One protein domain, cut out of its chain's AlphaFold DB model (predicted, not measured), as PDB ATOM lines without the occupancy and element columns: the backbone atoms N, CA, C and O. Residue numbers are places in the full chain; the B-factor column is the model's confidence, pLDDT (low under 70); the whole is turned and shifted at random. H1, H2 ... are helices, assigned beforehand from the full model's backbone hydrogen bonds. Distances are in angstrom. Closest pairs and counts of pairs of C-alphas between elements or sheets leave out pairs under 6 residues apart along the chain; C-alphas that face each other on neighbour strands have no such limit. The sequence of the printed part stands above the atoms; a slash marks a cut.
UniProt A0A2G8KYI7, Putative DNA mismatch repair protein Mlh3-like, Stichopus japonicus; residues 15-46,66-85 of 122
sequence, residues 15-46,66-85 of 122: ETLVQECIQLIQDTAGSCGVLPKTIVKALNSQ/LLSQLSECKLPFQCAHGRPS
ATOM      1  N   GLU A  15     111.683 -43.607 193.628       94.88
ATOM      2  CA  GLU A  15     112.096 -42.308 193.100       94.88
ATOM      3  C   GLU A  15     113.552 -41.992 193.466       94.88
ATOM      4  O   GLU A  15     114.355 -41.682 192.582       94.88
ATOM      5  N   THR A  16     113.922 -42.173 194.738       95.12
ATOM      6  CA  THR A  16     115.302 -41.974 195.211       95.12
ATOM      7  C   THR A  16     116.289 -42.865 194.455       95.12
ATOM      8  O   THR A  16     117.335 -42.402 194.002       95.12
ATOM      9  N   LEU A  17     115.953 -44.146 194.270       95.50
ATOM     10  CA  LEU A  17     116.799 -45.085 193.537       95.50
ATOM     11  C   LEU A  17     116.997 -44.657 192.076       95.50
ATOM     12  O   LEU A  17     118.119 -44.694 191.578       95.50
ATOM     13  N   VAL A  18     115.924 -44.251 191.389       95.38
ATOM     14  CA  VAL A  18     116.000 -43.806 189.989       95.38
ATOM     15  C   VAL A  18     116.890 -42.571 189.864       95.38
ATOM     16  O   VAL A  18     117.747 -42.530 188.982       95.38
ATOM     17  N   GLN A  19     116.746 -41.597 190.768       95.50
ATOM     18  CA  GLN A  19     117.594 -40.404 190.794       95.50
ATOM     19  C   GLN A  19     119.072 -40.755 191.029       95.50
ATOM     20  O   GLN A  19     119.940 -40.261 190.311       95.50
ATOM     21  N   GLU A  20     119.369 -41.659 191.971       94.81
ATOM     22  CA  GLU A  20     120.738 -42.134 192.216       94.81
ATOM     23  C   GLU A  20     121.335 -42.850 190.995       94.81
ATOM     24  O   GLU A  20     122.503 -42.638 190.673       94.81
ATOM     25  N   CYS A  21     120.550 -43.672 190.293       93.38
ATOM     26  CA  CYS A  21     120.994 -44.346 189.071       93.38
ATOM     27  C   CYS A  21     121.338 -43.350 187.959       93.38
ATOM     28  O   CYS A  21     122.374 -43.495 187.312       93.38
ATOM     29  N   ILE A  22     120.491 -42.337 187.742       93.94
ATOM     30  CA  ILE A  22     120.742 -41.290 186.742       93.94
ATOM     31  C   ILE A  22     122.050 -40.565 187.065       93.94
ATOM     32  O   ILE A  22     122.896 -40.425 186.183       93.94
ATOM     33  N   GLN A  23     122.244 -40.173 188.328       92.75
ATOM     34  CA  GLN A  23     123.458 -39.486 188.762       92.75
ATOM     35  C   GLN A  23     124.708 -40.349 188.545       92.75
ATOM     36  O   GLN A  23     125.692 -39.881 187.980       92.75
ATOM     37  N   LEU A  24     124.658 -41.631 188.920       92.69
ATOM     38  CA  LEU A  24     125.783 -42.547 188.723       92.69
ATOM     39  C   LEU A  24     126.158 -42.692 187.248       92.69
ATOM     40  O   LEU A  24     127.343 -42.682 186.924       92.69
ATOM     41  N   ILE A  25     125.176 -42.803 186.352       92.00
ATOM     42  CA  ILE A  25     125.423 -42.908 184.906       92.00
ATOM     43  C   ILE A  25     126.081 -41.629 184.374       92.00
ATOM     44  O   ILE A  25     127.014 -41.717 183.573       92.00
ATOM     45  N   GLN A  26     125.618 -40.461 184.826       92.50
ATOM     46  CA  GLN A  26     126.179 -39.167 184.434       92.50
ATOM     47  C   GLN A  26     127.631 -39.012 184.908       92.50
ATOM     48  O   GLN A  26     128.490 -38.633 184.115       92.50
ATOM     49  N   ASP A  27     127.921 -39.375 186.160       90.88
ATOM     50  CA  ASP A  27     129.246 -39.202 186.775       90.88
ATOM     51  C   ASP A  27     130.302 -40.169 186.226       90.88
ATOM     52  O   ASP A  27     131.496 -39.875 186.220       90.88
ATOM     53  N   THR A  28     129.871 -41.343 185.769       90.56
ATOM     54  CA  THR A  28     130.762 -42.417 185.308       90.56
ATOM     55  C   THR A  28     130.842 -42.526 183.786       90.56
ATOM     56  O   THR A  28     131.357 -43.519 183.273       90.56
ATOM     57  N   ALA A  29     130.312 -41.537 183.055       85.75
ATOM     58  CA  ALA A  29     130.221 -41.549 181.592       85.75
ATOM     59  C   ALA A  29     129.620 -42.863 181.037       85.75
ATOM     60  O   ALA A  29     130.050 -43.377 180.006       85.75
ATOM     61  N   GLY A  30     128.637 -43.429 181.748       78.94
ATOM     62  CA  GLY A  30     127.977 -44.687 181.391       78.94
ATOM     63  C   GLY A  30     128.632 -45.971 181.916       78.94
ATOM     64  O   GLY A  30     128.101 -47.052 181.655       78.94
ATOM     65  N   SER A  31     129.735 -45.907 182.673       78.75
ATOM     66  CA  SER A  31     130.355 -47.102 183.266       78.75
ATOM     67  C   SER A  31     129.699 -47.487 184.604       78.75
ATOM     68  O   SER A  31     129.904 -46.848 185.633       78.75
ATOM     69  N   CYS A  32     128.920 -48.569 184.633       66.62
ATOM     70  CA  CYS A  32     128.226 -49.003 185.851       66.62
ATOM     71  C   CYS A  32     129.073 -49.992 186.676       66.62
ATOM     72  O   CYS A  32     128.843 -51.199 186.652       66.62
ATOM     73  N   GLY A  33     130.090 -49.485 187.382       79.94
ATOM     74  CA  GLY A  33     130.934 -50.289 188.286       79.94
ATOM     75  C   GLY A  33     130.514 -50.252 189.761       79.94
ATOM     76  O   GLY A  33     131.064 -50.988 190.580       79.94
ATOM     77  N   VAL A  34     129.563 -49.385 190.121       86.19
ATOM     78  CA  VAL A  34     129.198 -49.082 191.511       86.19
ATOM     79  C   VAL A  34     127.688 -49.190 191.682       86.19
ATOM     80  O   VAL A  34     126.924 -48.695 190.857       86.19
ATOM     81  N   LEU A  35     127.250 -49.829 192.766       91.69
ATOM     82  CA  LEU A  35     125.829 -49.930 193.096       91.69
ATOM     83  C   LEU A  35     125.291 -48.602 193.670       91.69
ATOM     84  O   LEU A  35     125.973 -47.975 194.487       91.69
ATOM     85  N   PRO A  36     124.039 -48.218 193.348       94.56
ATOM     86  CA  PRO A  36     123.344 -47.119 194.018       94.56
ATOM     87  C   PRO A  36     123.311 -47.292 195.538       94.56
ATOM     88  O   PRO A  36     123.126 -48.400 196.055       94.56
ATOM     89  N   LYS A  37     123.434 -46.182 196.274       93.50
ATOM     90  CA  LYS A  37     123.486 -46.185 197.746       93.50
ATOM     91  C   LYS A  37     122.225 -46.792 198.349       93.50
ATOM     92  O   LYS A  37     122.307 -47.473 199.367       93.50
ATOM     93  N   THR A  38     121.077 -46.572 197.724       95.06
ATOM     94  CA  THR A  38     119.795 -47.148 198.130       95.06
ATOM     95  C   THR A  38     119.834 -48.676 198.116       95.06
ATOM     96  O   THR A  38     119.433 -49.305 199.096       95.06
ATOM     97  N   ILE A  39     120.406 -49.279 197.068       95.06
ATOM     98  CA  ILE A  39     120.583 -50.736 196.986       95.06
ATOM     99  C   ILE A  39     121.568 -51.215 198.049       95.06
ATOM    100  O   ILE A  39     121.261 -52.152 198.780       95.06
ATOM    101  N   VAL A  40     122.719 -50.550 198.198       95.19
ATOM    102  CA  VAL A  40     123.714 -50.918 199.221       95.19
ATOM    103  C   VAL A  40     123.100 -50.877 200.625       95.19
ATOM    104  O   VAL A  40     123.247 -51.822 201.394       95.19
ATOM    105  N   LYS A  41     122.336 -49.830 200.960       95.19
ATOM    106  CA  LYS A  41     121.635 -49.713 202.251       95.19
ATOM    107  C   LYS A  41     120.620 -50.835 202.462       95.19
ATOM    108  O   LYS A  41     120.521 -51.354 203.577       95.19
ATOM    109  N   ALA A  42     119.874 -51.199 201.420       94.50
ATOM    110  CA  ALA A  42     118.923 -52.301 201.473       94.50
ATOM    111  C   ALA A  42     119.641 -53.639 201.709       94.50
ATOM    112  O   ALA A  42     119.261 -54.369 202.621       94.50
ATOM    113  N   LEU A  43     120.719 -53.921 200.974       96.00
ATOM    114  CA  LEU A  43     121.526 -55.132 201.145       96.00
ATOM    115  C   LEU A  43     122.155 -55.208 202.540       96.00
ATOM    116  O   LEU A  43     122.025 -56.230 203.208       96.00
ATOM    117  N   ASN A  44     122.740 -54.115 203.033       96.62
ATOM    118  CA  ASN A  44     123.286 -54.039 204.391       96.62
ATOM    119  C   ASN A  44     122.203 -54.333 205.439       96.62
ATOM    120  O   ASN A  44     122.399 -55.131 206.357       96.62
ATOM    121  N   SER A  45     121.028 -53.730 205.264       96.00
ATOM    122  CA  SER A  45     119.859 -53.943 206.115       96.00
ATOM    123  C   SER A  45     119.361 -55.388 206.108       96.00
ATOM    124  O   SER A  45     118.968 -55.887 207.162       96.00
ATOM    125  N   GLN A  46     119.351 -56.044 204.946       96.69
ATOM    126  CA  GLN A  46     118.965 -57.449 204.809       96.69
ATOM    127  C   GLN A  46     120.002 -58.366 205.456       96.69
ATOM    128  O   GLN A  46     119.639 -59.189 206.291       96.69
ATOM    129  N   LEU A  66     129.755 -71.313 209.429       96.94
ATOM    130  CA  LEU A  66     129.843 -69.854 209.493       96.94
ATOM    131  C   LEU A  66     131.260 -69.351 209.189       96.94
ATOM    132  O   LEU A  66     131.431 -68.430 208.391       96.94
ATOM    133  N   LEU A  67     132.282 -69.958 209.800       97.12
ATOM    134  CA  LEU A  67     133.678 -69.576 209.571       97.12
ATOM    135  C   LEU A  67     134.147 -69.910 208.147       97.12
ATOM    136  O   LEU A  67     134.872 -69.113 207.549       97.12
ATOM    137  N   SER A  68     133.701 -71.036 207.580       97.81
ATOM    138  CA  SER A  68     133.992 -71.398 206.187       97.81
ATOM    139  C   SER A  68     133.421 -70.363 205.218       97.81
ATOM    140  O   SER A  68     134.160 -69.815 204.402       97.81
ATOM    141  N   GLN A  69     132.141 -70.010 205.360       96.88
ATOM    142  CA  GLN A  69     131.496 -68.991 204.525       96.88
ATOM    143  C   GLN A  69     132.151 -67.616 204.687       96.88
ATOM    144  O   GLN A  69     132.336 -66.886 203.712       96.88
ATOM    145  N   LEU A  70     132.541 -67.260 205.915       96.88
ATOM    146  CA  LEU A  70     133.257 -66.016 206.163       96.88
ATOM    147  C   LEU A  70     134.581 -65.975 205.393       96.88
ATOM    148  O   LEU A  70     134.898 -64.938 204.821       96.88
ATOM    149  N   SER A  71     135.320 -67.088 205.332       96.69
ATOM    150  CA  SER A  71     136.614 -67.175 204.636       96.69
ATOM    151  C   SER A  71     136.523 -66.973 203.117       96.69
ATOM    152  O   SER A  71     137.477 -66.504 202.501       96.69
ATOM    153  N   GLU A  72     135.361 -67.253 202.522       97.38
ATOM    154  CA  GLU A  72     135.093 -67.066 201.090       97.38
ATOM    155  C   GLU A  72     134.689 -65.622 200.744       97.38
ATOM    156  O   GLU A  72     134.640 -65.230 199.572       97.38
ATOM    157  N   CYS A  73     134.393 -64.796 201.750       96.25
ATOM    158  CA  CYS A  73     134.017 -63.408 201.537       96.25
ATOM    159  C   CYS A  73     135.214 -62.576 201.055       96.25
ATOM    160  O   CYS A  73     136.328 -62.703 201.550       96.25
ATOM    161  N   LYS A  74     134.967 -61.604 200.162       95.56
ATOM    162  CA  LYS A  74     136.004 -60.652 199.707       95.56
ATOM    163  C   LYS A  74     136.582 -59.789 200.837       95.56
ATOM    164  O   LYS A  74     137.722 -59.349 200.745       95.56
ATOM    165  N   LEU A  75     135.782 -59.503 201.867       95.12
ATOM    166  CA  LEU A  75     136.146 -58.675 203.022       95.12
ATOM    167  C   LEU A  75     135.782 -59.407 204.329       95.12
ATOM    168  O   LEU A  75     134.859 -58.995 205.028       95.12
ATOM    169  N   PRO A  76     136.479 -60.504 204.675       96.25
ATOM    170  CA  PRO A  76     136.058 -61.417 205.744       96.25
ATOM    171  C   PRO A  76     136.133 -60.783 207.142       96.25
ATOM    172  O   PRO A  76     135.398 -61.149 208.054       96.25
ATOM    173  N   PHE A  77     136.986 -59.775 207.325       95.75
ATOM    174  CA  PHE A  77     137.167 -59.103 208.614       95.75
ATOM    175  C   PHE A  77     136.281 -57.867 208.784       95.75
ATOM    176  O   PHE A  77     136.380 -57.184 209.800       95.75
ATOM    177  N   GLN A  78     135.404 -57.583 207.816       96.38
ATOM    178  CA  GLN A  78     134.564 -56.394 207.805       96.38
ATOM    179  C   GLN A  78     133.104 -56.759 207.534       96.38
ATOM    180  O   GLN A  78     132.769 -57.280 206.475       96.38
ATOM    181  N   CYS A  79     132.200 -56.442 208.461       95.69
ATOM    182  CA  CYS A  79     130.776 -56.639 208.212       95.69
ATOM    183  C   CYS A  79     130.241 -55.621 207.188       95.69
ATOM    184  O   CYS A  79     130.858 -54.584 206.938       95.69
ATOM    185  N   ALA A  80     129.028 -55.852 206.677       95.38
ATOM    186  CA  ALA A  80     128.367 -54.971 205.705       95.38
ATOM    187  C   ALA A  80     128.240 -53.493 206.153       95.38
ATOM    188  O   ALA A  80     128.046 -52.602 205.333       95.38
ATOM    189  N   HIS A  81     128.358 -53.219 207.457       96.31
ATOM    190  CA  HIS A  81     128.277 -51.875 208.042       96.31
ATOM    191  C   HIS A  81     129.637 -51.275 208.413       96.31
ATOM    192  O   HIS A  81     129.672 -50.201 209.007       96.31
ATOM    193  N   GLY A  82     130.746 -51.963 208.140       94.94
ATOM    194  CA  GLY A  82     132.068 -51.454 208.491       94.94
ATOM    195  C   GLY A  82     132.516 -51.745 209.931       94.94
ATOM    196  O   GLY A  82     133.475 -51.140 210.402       94.94
ATOM    197  N   ARG A  83     131.897 -52.700 210.644       95.69
ATOM    198  CA  ARG A  83     132.418 -53.185 211.944       95.69
ATOM    199  C   ARG A  83     133.381 -54.363 211.762       95.69
ATOM    200  O   ARG A  83     133.156 -55.151 210.838       95.69
ATOM    201  N   PRO A  84     134.417 -54.505 212.608       97.12
ATOM    202  CA  PRO A  84     135.279 -55.679 212.571       97.12
ATOM    203  C   PRO A  84     134.472 -56.938 212.904       97.12
ATOM    204  O   PRO A  84     133.724 -56.950 213.882       97.12
ATOM    205  N   SER A  85     134.608 -57.977 212.078       95.12
ATOM    206  CA  SER A  85     133.917 -59.261 212.277       95.12
ATOM    207  C   SER A  85     134.666 -60.184 213.246       95.12
ATOM    208  O   SER A  85     134.047 -61.002 213.917       95.12
TER     209      SER A  85
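This is residues 15 to 46 and 66 to 85 of the 122 residues of the protein "Putative DNA mismatch repair protein Mlh3-like" of Stichopus japonicus (UniProt A0A2G8KYI7). Two helices, H1 and H2, meet near where each begins and make an open corner, while a third, H3, sits at the far end and the loop of residues 73 to 85 folds back from it toward H2. The 52 printed residues hold H1, H2 and H3 in that order and no named strand; the class is all helix. The whole is only just loose, close to extended, with a radius of gyration of the C-alphas of 14.4 A and spans of 40 by 21 by 15 A.

Find C-alpha 15 at (112.096, -42.308, 193.100); from there H1, residues 15 to 27, runs 18.5 A. H2 is residues 37 to 46, 14.0 A. H3, residues 66 to 72, ends at C-alpha 72 (135.093, -67.066, 201.090).

H1 touches H2 with residues 16 to 20 alone; the closest C-alphas, of Leu 17 and Thr 38, are 5.9 A apart. They run opposite ways at a steep tilt of 54 degrees. H3 is apart from both. In H1, H2 and H3 every O i to N i+4 pair is within hydrogen-bond range.

Residues 47 to 65 are not printed; C-alphas 46 and 66 are 17.2 A apart. The link from H1 to H2 is short. Residue 32 alone is under pLDDT 70.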